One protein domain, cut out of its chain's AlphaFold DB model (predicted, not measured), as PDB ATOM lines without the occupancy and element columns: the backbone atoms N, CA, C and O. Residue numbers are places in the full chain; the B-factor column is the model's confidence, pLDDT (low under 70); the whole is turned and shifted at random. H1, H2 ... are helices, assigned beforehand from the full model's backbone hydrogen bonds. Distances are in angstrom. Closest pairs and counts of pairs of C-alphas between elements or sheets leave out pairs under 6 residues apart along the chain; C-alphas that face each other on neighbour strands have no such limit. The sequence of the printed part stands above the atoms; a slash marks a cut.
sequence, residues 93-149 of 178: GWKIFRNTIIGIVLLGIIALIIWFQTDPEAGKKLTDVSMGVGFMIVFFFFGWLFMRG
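What this domain is: This is residues 93 to 149 of the 178 residues of the protein "Zinc ribbon domain-containing protein" of Mariniphaga anaerophila (UniProt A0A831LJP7). Two long helices, H2 and H1, run side by side in opposite ways as a flat, open U, joined at one end by a tight turn. They come near each other beside that turn, and over most of their length a gap lies between them, with residues 93 to 111 and 127 to 149 standing free. The printed part has 57 residues with two named helices, H1 then H2 along the chain, and no named strand; the class is all helix. It is loose, with a radius of gyration of the C-alphas of 14.6 A, and spans 43 by 23 by 7 A.

Where its parts are: H2, the longest helix by residues, holds residues 122 to 148 and measures 36.6 A from first to last C-alpha. It begins at C-alpha 122 at (-3.105, -44.017, 47.246) and ends at C-alpha 148 at (-37.214, -56.744, 43.857). It has a kink of 44 degrees near residue 129. H1 holds residues 93 to 118, is 37.8 A long, and begins at C-alpha 93 at (-40.452, -42.839, 53.425).

How they stand to each other: H2 and H1 are close but not clearly touching, with 2 pairs of C-alphas within 8 A. Their closest C-alphas, those of Phe 116 and Ala 122, are 5.8 A apart. Their lines stand at a shallow tilt of 12 degrees, opposite ways, and their centres are 15.2 A apart. Every O i to N i+4 pair is within hydrogen-bond range in H1, and 20 of 23 are in H2.

The domain as a whole: The outline is flat, and the two C-alphas farthest apart, those of Pro 120 and Gly 149, are 44.3 A apart. The printed part has no cut, and the link from H1 to H2, 3 residues, is tight. The mean pLDDT of the printed part is 77.6; residue 93, residues 125 to 132 and residues 146 to 149 are under 70.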
ATOM      1  N   GLY A  93     -41.676 -42.181  52.971       65.69
ATOM      2  CA  GLY A  93     -40.452 -42.839  53.425       65.69
ATOM      3  C   GLY A  93     -39.501 -43.311  52.317       65.69
ATOM      4  O   GLY A  93     -38.296 -43.175  52.487       65.69
ATOM      5  N   TRP A  94     -39.979 -43.770  51.151       73.44
ATOM      6  CA  TRP A  94     -39.067 -44.222  50.083       73.44
ATOM      7  C   TRP A  94     -38.271 -43.065  49.468       73.44
ATOM      8  O   TRP A  94     -37.112 -43.224  49.089       73.44
ATOM      9  N   LYS A  95     -38.890 -41.880  49.370       71.44
ATOM     10  CA  LYS A  95     -38.222 -40.683  48.843       71.44
ATOM     11  C   LYS A  95     -37.161 -40.175  49.817       71.44
ATOM     12  O   LYS A  95     -36.072 -39.830  49.374       71.44
ATOM     13  N   ILE A  96     -37.471 -40.182  51.114       75.94
ATOM     14  CA  ILE A  96     -36.534 -39.793  52.174       75.94
ATOM     15  C   ILE A  96     -35.352 -40.765  52.186       75.94
ATOM     16  O   ILE A  96     -34.220 -40.331  52.026       75.94
ATOM     17  N   PHE A  97     -35.616 -42.073  52.219       78.25
ATOM     18  CA  PHE A  97     -34.580 -43.106  52.205       78.25
ATOM     19  C   PHE A  97     -33.646 -43.002  50.991       78.25
ATOM     20  O   PHE A  97     -32.425 -43.031  51.135       78.25
ATOM     21  N   ARG A  98     -34.209 -42.810  49.790       82.19
ATOM     22  CA  ARG A  98     -33.421 -42.623  48.564       82.19
ATOM     23  C   ARG A  98     -32.504 -41.403  48.664       82.19
ATOM     24  O   ARG A  98     -31.340 -41.492  48.294       82.19
ATOM     25  N   ASN A  99     -33.025 -40.277  49.141       81.44
ATOM     26  CA  ASN A  99     -32.248 -39.048  49.237       81.44
ATOM     27  C   ASN A  99     -31.160 -39.152  50.327       81.44
ATOM     28  O   ASN A  99     -30.047 -38.684  50.103       81.44
ATOM     29  N   THR A 100     -31.437 -39.825  51.450       87.88
ATOM     30  CA  THR A 100     -30.446 -40.095  52.508       87.88
ATOM     31  C   THR A 100     -29.290 -40.956  51.995       87.88
ATOM     32  O   THR A 100     -28.134 -40.618  52.231       87.88
ATOM     33  N   ILE A 101     -29.575 -42.019  51.234       86.44
ATOM     34  CA  ILE A 101     -28.528 -42.865  50.637       86.44
ATOM     35  C   ILE A 101     -27.660 -42.070  49.660       86.44
ATOM     36  O   ILE A 101     -26.438 -42.171  49.716       86.44
ATOM     37  N   ILE A 102     -28.273 -41.259  48.790       88.94
ATOM     38  CA  ILE A 102     -27.528 -40.427  47.831       88.94
ATOM     39  C   ILE A 102     -26.573 -39.479  48.571       88.94
ATOM     40  O   ILE A 102     -25.419 -39.356  48.175       88.94
ATOM     41  N   GLY A 103     -27.018 -38.866  49.673       90.94
ATOM     42  CA  GLY A 103     -26.171 -37.998  50.496       90.94
ATOM     43  C   GLY A 103     -24.957 -38.719  51.088       90.94
ATOM     44  O   GLY A 103     -23.842 -38.215  50.988       90.94
ATOM     45  N   ILE A 104     -25.147 -39.922  51.641       89.94
ATOM     46  CA  ILE A 104     -24.053 -40.725  52.218       89.94
ATOM     47  C   ILE A 104     -23.031 -41.117  51.142       89.94
ATOM     48  O   ILE A 104     -21.826 -41.024  51.373       89.94
ATOM     49  N   VAL A 105     -23.499 -41.503  49.952       87.56
ATOM     50  CA  VAL A 105     -22.619 -41.856  48.826       87.56
ATOM     51  C   VAL A 105     -21.797 -40.646  48.373       87.56
ATOM     52  O   VAL A 105     -20.590 -40.774  48.187       87.56
ATOM     53  N   LEU A 106     -22.414 -39.466  48.246       92.31
ATOM     54  CA  LEU A 106     -21.706 -38.240  47.861       92.31
ATOM     55  C   LEU A 106     -20.643 -37.836  48.894       92.31
ATOM     56  O   LEU A 106     -19.529 -37.490  48.508       92.31
ATOM     57  N   LEU A 107     -20.950 -37.938  50.192       93.31
ATOM     58  CA  LEU A 107     -19.980 -37.671  51.260       93.31
ATOM     59  C   LEU A 107     -18.800 -38.650  51.226       93.31
ATOM     60  O   LEU A 107     -17.653 -38.226  51.365       93.31
ATOM     61  N   GLY A 108     -19.062 -39.937  50.980       88.69
ATOM     62  CA  GLY A 108     -18.011 -40.944  50.822       88.69
ATOM     63  C   GLY A 108     -17.091 -40.660  49.631       88.69
ATOM     64  O   GLY A 108     -15.875 -40.759  49.762       88.69
ATOM     65  N   ILE A 109     -17.648 -40.240  48.488       87.88
ATOM     66  CA  ILE A 109     -16.862 -39.876  47.297       87.88
ATOM     67  C   ILE A 109     -15.983 -38.650  47.570       87.88
ATOM     68  O   ILE A 109     -14.805 -38.660  47.224       87.88
ATOM     69  N   ILE A 110     -16.522 -37.610  48.214       93.25
ATOM     70  CA  ILE A 110     -15.750 -36.403  48.556       93.25
ATOM     71  C   ILE A 110     -14.591 -36.753  49.499       93.25
ATOM     72  O   ILE A 110     -13.464 -36.322  49.260       93.25
ATOM     73  N   ALA A 111     -14.836 -37.578  50.522       89.31
ATOM     74  CA  ALA A 111     -13.790 -38.041  51.432       89.31
ATOM     75  C   ALA A 111     -12.694 -38.840  50.701       89.31
ATOM     76  O   ALA A 111     -11.511 -38.629  50.960       89.31
ATOM     77  N   LEU A 112     -13.073 -39.700  49.748       85.56
ATOM     78  CA  LEU A 112     -12.120 -40.437  48.913       85.56
ATOM     79  C   LEU A 112     -11.273 -39.513  48.036       85.56
ATOM     80  O   LEU A 112     -10.076 -39.748  47.902       85.56
ATOM     81  N   ILE A 113     -11.867 -38.467  47.456       87.62
ATOM     82  CA  ILE A 113     -11.134 -37.492  46.636       87.62
ATOM     83  C   ILE A 113     -10.112 -36.736  47.487       87.62
ATOM     84  O   ILE A 113      -8.969 -36.593  47.064       87.62
ATOM     85  N   ILE A 114     -10.502 -36.280  48.682       90.50
ATOM     86  CA  ILE A 114      -9.586 -35.594  49.607       90.50
ATOM     87  C   ILE A 114      -8.432 -36.524  49.978       90.50
ATOM     88  O   ILE A 114      -7.276 -36.135  49.847       90.50
ATOM     89  N   TRP A 115      -8.747 -37.764  50.358       86.06
ATOM     90  CA  TRP A 115      -7.747 -38.771  50.703       86.06
ATOM     91  C   TRP A 115      -6.766 -39.033  49.548       86.06
ATOM     92  O   TRP A 115      -5.552 -39.052  49.749       86.06
ATOM     93  N   PHE A 116      -7.280 -39.139  48.319       83.69
ATOM     94  CA  PHE A 116      -6.475 -39.333  47.113       83.69
ATOM     95  C   PHE A 116      -5.578 -38.130  46.781       83.69
ATOM     96  O   PHE A 116      -4.502 -38.307  46.216       83.69
ATOM     97  N   GLN A 117      -5.995 -36.910  47.130       85.44
ATOM     98  CA  GLN A 117      -5.158 -35.715  46.977       85.44
ATOM     99  C   GLN A 117      -4.074 -35.611  48.059       85.44
ATOM    100  O   GLN A 117      -3.012 -35.056  47.790       85.44
ATOM    101  N   THR A 118      -4.316 -36.138  49.263       87.69
ATOM    102  CA  THR A 118      -3.337 -36.128  50.365       87.69
ATOM    103  C   THR A 118      -2.286 -37.232  50.274       87.69
ATOM    104  O   THR A 118      -1.174 -37.026  50.757       87.69
ATOM    105  N   ASP A 119      -2.599 -38.369  49.648       80.00
ATOM    106  CA  ASP A 119      -1.699 -39.524  49.584       80.00
ATOM    107  C   ASP A 119      -1.199 -39.794  48.147       80.00
ATOM    108  O   ASP A 119      -1.926 -40.373  47.336       80.00
ATOM    109  N   PRO A 120       0.074 -39.489  47.813       75.94
ATOM    110  CA  PRO A 120       0.646 -39.773  46.487       75.94
ATOM    111  C   PRO A 120       0.795 -41.280  46.199       75.94
ATOM    112  O   PRO A 120       1.003 -41.694  45.061       75.94
ATOM    113  N   GLU A 121       0.665 -42.117  47.229       77.81
ATOM    114  CA  GLU A 121       0.735 -43.577  47.158       77.81
ATOM    115  C   GLU A 121      -0.646 -44.265  47.189       77.81
ATOM    116  O   GLU A 121      -0.729 -45.496  47.250       77.81
ATOM    117  N   ALA A 122      -1.740 -43.500  47.120       70.69
ATOM    118  CA  ALA A 122      -3.105 -44.017  47.246       70.69
ATOM    119  C   ALA A 122      -3.467 -45.083  46.190       70.69
ATOM    120  O   ALA A 122      -4.251 -45.992  46.469       70.69
ATOM    121  N   GLY A 123      -2.857 -45.033  45.000       70.25
ATOM    122  CA  GLY A 123      -3.162 -45.943  43.887       70.25
ATOM    123  C   GLY A 123      -2.983 -47.433  44.211       70.25
ATOM    124  O   GLY A 123      -3.836 -48.238  43.848       70.25
ATOM    125  N   LYS A 124      -1.934 -47.806  44.961       72.75
ATOM    126  CA  LYS A 124      -1.668 -49.209  45.358       72.75
ATOM    127  C   LYS A 124      -2.547 -49.697  46.518       72.75
ATOM    128  O   LYS A 124      -2.737 -50.893  46.685       72.75
ATOM    129  N   LYS A 125      -3.096 -48.779  47.317       69.25
ATOM    130  CA  LYS A 125      -4.026 -49.080  48.422       69.25
ATOM    131  C   LYS A 125      -5.477 -49.169  47.940       69.25
ATOM    132  O   LYS A 125      -6.294 -49.860  48.544       69.25
ATOM    133  N   LEU A 126      -5.788 -48.506  46.826       67.69
ATOM    134  CA  LEU A 126      -7.110 -48.526  46.211       67.69
ATOM    135  C   LEU A 126      -7.461 -49.904  45.631       67.69
ATOM    136  O   LEU A 126      -8.622 -50.300  45.679       67.69
ATOM    137  N   THR A 127      -6.494 -50.662  45.107       66.19
ATOM    138  CA  THR A 127      -6.746 -51.994  44.526       66.19
ATOM    139  C   THR A 127      -7.188 -53.013  45.575       66.19
ATOM    140  O   THR A 127      -8.152 -53.737  45.334       66.19
ATOM    141  N   ASP A 128      -6.593 -52.984  46.769       66.19
ATOM    142  CA  ASP A 128      -6.968 -53.879  47.876       66.19
ATOM    143  C   ASP A 128      -8.350 -53.528  48.455       66.19
ATOM    144  O   ASP A 128      -9.135 -54.405  48.813       66.19
ATOM    145  N   VAL A 129      -8.695 -52.236  48.489       66.19
ATOM    146  CA  VAL A 129      -9.993 -51.755  48.998       66.19
ATOM    147  C   VAL A 129     -11.107 -51.882  47.946       66.19
ATOM    148  O   VAL A 129     -12.257 -52.174  48.287       66.19
ATOM    149  N   SER A 130     -10.794 -51.713  46.658       64.69
ATOM    150  CA  SER A 130     -11.788 -51.742  45.573       64.69
ATOM    151  C   SER A 130     -12.379 -53.132  45.342       64.69
ATOM    152  O   SER A 130     -13.575 -53.224  45.057       64.69
ATOM    153  N   MET A 131     -11.612 -54.209  45.556       65.38
ATOM    154  CA  MET A 131     -12.161 -55.571  45.533       65.38
ATOM    155  C   MET A 131     -13.203 -55.792  46.639       65.38
ATOM    156  O   MET A 131     -14.245 -56.386  46.375       65.38
ATOM    157  N   GLY A 132     -12.987 -55.269  47.849       68.75
ATOM    158  CA  GLY A 132     -13.924 -55.436  48.968       68.75
ATOM    159  C   GLY A 132     -15.190 -54.584  48.839       68.75
ATOM    160  O   GLY A 132     -16.309 -55.088  48.958       68.75
ATOM    161  N   VAL A 133     -15.035 -53.287  48.556       71.12
ATOM    162  CA  VAL A 133     -16.167 -52.345  48.481       71.12
ATOM    163  C   VAL A 133     -16.959 -52.528  47.184       71.12
ATOM    164  O   VAL A 133     -18.190 -52.486  47.202       71.12
ATOM    165  N   GLY A 134     -16.278 -52.803  46.066       73.44
ATOM    166  CA  GLY A 134     -16.915 -53.098  44.783       73.44
ATOM    167  C   GLY A 134     -17.760 -54.367  44.846       73.44
ATOM    168  O   GLY A 134     -18.908 -54.360  44.396       73.44
ATOM    169  N   PHE A 135     -17.254 -55.424  45.488       73.19
ATOM    170  CA  PHE A 135     -18.016 -56.654  45.683       73.19
ATOM    171  C   PHE A 135     -19.231 -56.431  46.584       73.19
ATOM    172  O   PHE A 135     -20.304 -56.910  46.241       73.19
ATOM    173  N   MET A 136     -19.119 -55.636  47.656       76.38
ATOM    174  CA  MET A 136     -20.264 -55.272  48.502       76.38
ATOM    175  C   MET A 136     -21.320 -54.478  47.727       76.38
ATOM    176  O   MET A 136     -22.494 -54.830  47.776       76.38
ATOM    177  N   ILE A 137     -20.939 -53.465  46.945       80.62
ATOM    178  CA  ILE A 137     -21.894 -52.687  46.137       80.62
ATOM    179  C   ILE A 137     -22.603 -53.586  45.115       80.62
ATOM    180  O   ILE A 137     -23.823 -53.510  44.980       80.62
ATOM    181  N   VAL A 138     -21.868 -54.475  44.440       78.19
ATOM    182  CA  VAL A 138     -22.431 -55.443  43.488       78.19
ATOM    183  C   VAL A 138     -23.337 -56.446  44.208       78.19
ATOM    184  O   VAL A 138     -24.462 -56.652  43.766       78.19
ATOM    185  N   PHE A 139     -22.938 -56.998  45.356       77.62
ATOM    186  CA  PHE A 139     -23.766 -57.918  46.147       77.62
ATOM    187  C   PHE A 139     -25.042 -57.260  46.670       77.62
ATOM    188  O   PHE A 139     -26.110 -57.862  46.607       77.62
ATOM    189  N   PHE A 140     -24.966 -56.020  47.148       77.31
ATOM    190  CA  PHE A 140     -26.138 -55.263  47.579       77.31
ATOM    191  C   PHE A 140     -27.029 -54.888  46.392       77.31
ATOM    192  O   PHE A 140     -28.251 -54.955  46.518       77.31
ATOM    193  N   PHE A 141     -26.465 -54.557  45.226       79.31
ATOM    194  CA  PHE A 141     -27.242 -54.241  44.027       79.31
ATOM    195  C   PHE A 141     -27.928 -55.485  43.447       79.31
ATOM    196  O   PHE A 141     -29.128 -55.444  43.185       79.31
ATOM    197  N   PHE A 142     -27.216 -56.608  43.322       76.12
ATOM    198  CA  PHE A 142     -27.772 -57.894  42.886       76.12
ATOM    199  C   PHE A 142     -28.727 -58.490  43.925       76.12
ATOM    200  O   PHE A 142     -29.797 -58.972  43.559       76.12
ATOM    201  N   GLY A 143     -28.414 -58.389  45.218       78.00
ATOM    202  CA  GLY A 143     -29.302 -58.778  46.314       78.00
ATOM    203  C   GLY A 143     -30.583 -57.943  46.341       78.00
ATOM    204  O   GLY A 143     -31.678 -58.487  46.473       78.00
ATOM    205  N   TRP A 144     -30.485 -56.631  46.110       73.50
ATOM    206  CA  TRP A 144     -31.645 -55.752  45.954       73.50
ATOM    207  C   TRP A 144     -32.450 -56.056  44.686       73.50
ATOM    208  O   TRP A 144     -33.681 -56.028  44.722       73.50
ATOM    209  N   LEU A 145     -31.783 -56.382  43.575       73.50
ATOM    210  CA  LEU A 145     -32.420 -56.765  42.312       73.50
ATOM    211  C   LEU A 145     -33.156 -58.108  42.447       73.50
ATOM    212  O   LEU A 145     -34.287 -58.241  41.980       73.50
ATOM    213  N   PHE A 146     -32.586 -59.050  43.197       64.88
ATOM    214  CA  PHE A 146     -33.213 -60.321  43.546       64.88
ATOM    215  C   PHE A 146     -34.392 -60.138  44.518       64.88
ATOM    216  O   PHE A 146     -35.472 -60.694  44.307       64.88
ATOM    217  N   MET A 147     -34.256 -59.280  45.535       62.34
ATOM    218  CA  MET A 147     -35.359 -58.943  46.450       62.34
ATOM    219  C   MET A 147     -36.482 -58.146  45.767       62.34
ATOM    220  O   MET A 147     -37.643 -58.236  46.177       62.34
ATOM    221  N   ARG A 148     -36.192 -57.406  44.688       59.28
ATOM    222  CA  ARG A 148     -37.214 -56.744  43.857       59.28
ATOM    223  C   ARG A 148     -38.124 -57.731  43.119       59.28
ATOM    224  O   ARG A 148     -39.259 -57.359  42.828       59.28
ATOM    225  N   GLY A 149     -37.691 -58.977  42.908       54.91
ATOM    226  CA  GLY A 149     -38.489 -60.040  42.283       54.91
ATOM    227  C   GLY A 149     -39.614 -60.615  43.154       54.91
ATOM    228  O   GLY A 149     -40.475 -61.323  42.639       54.91
TER     229      GLY A 149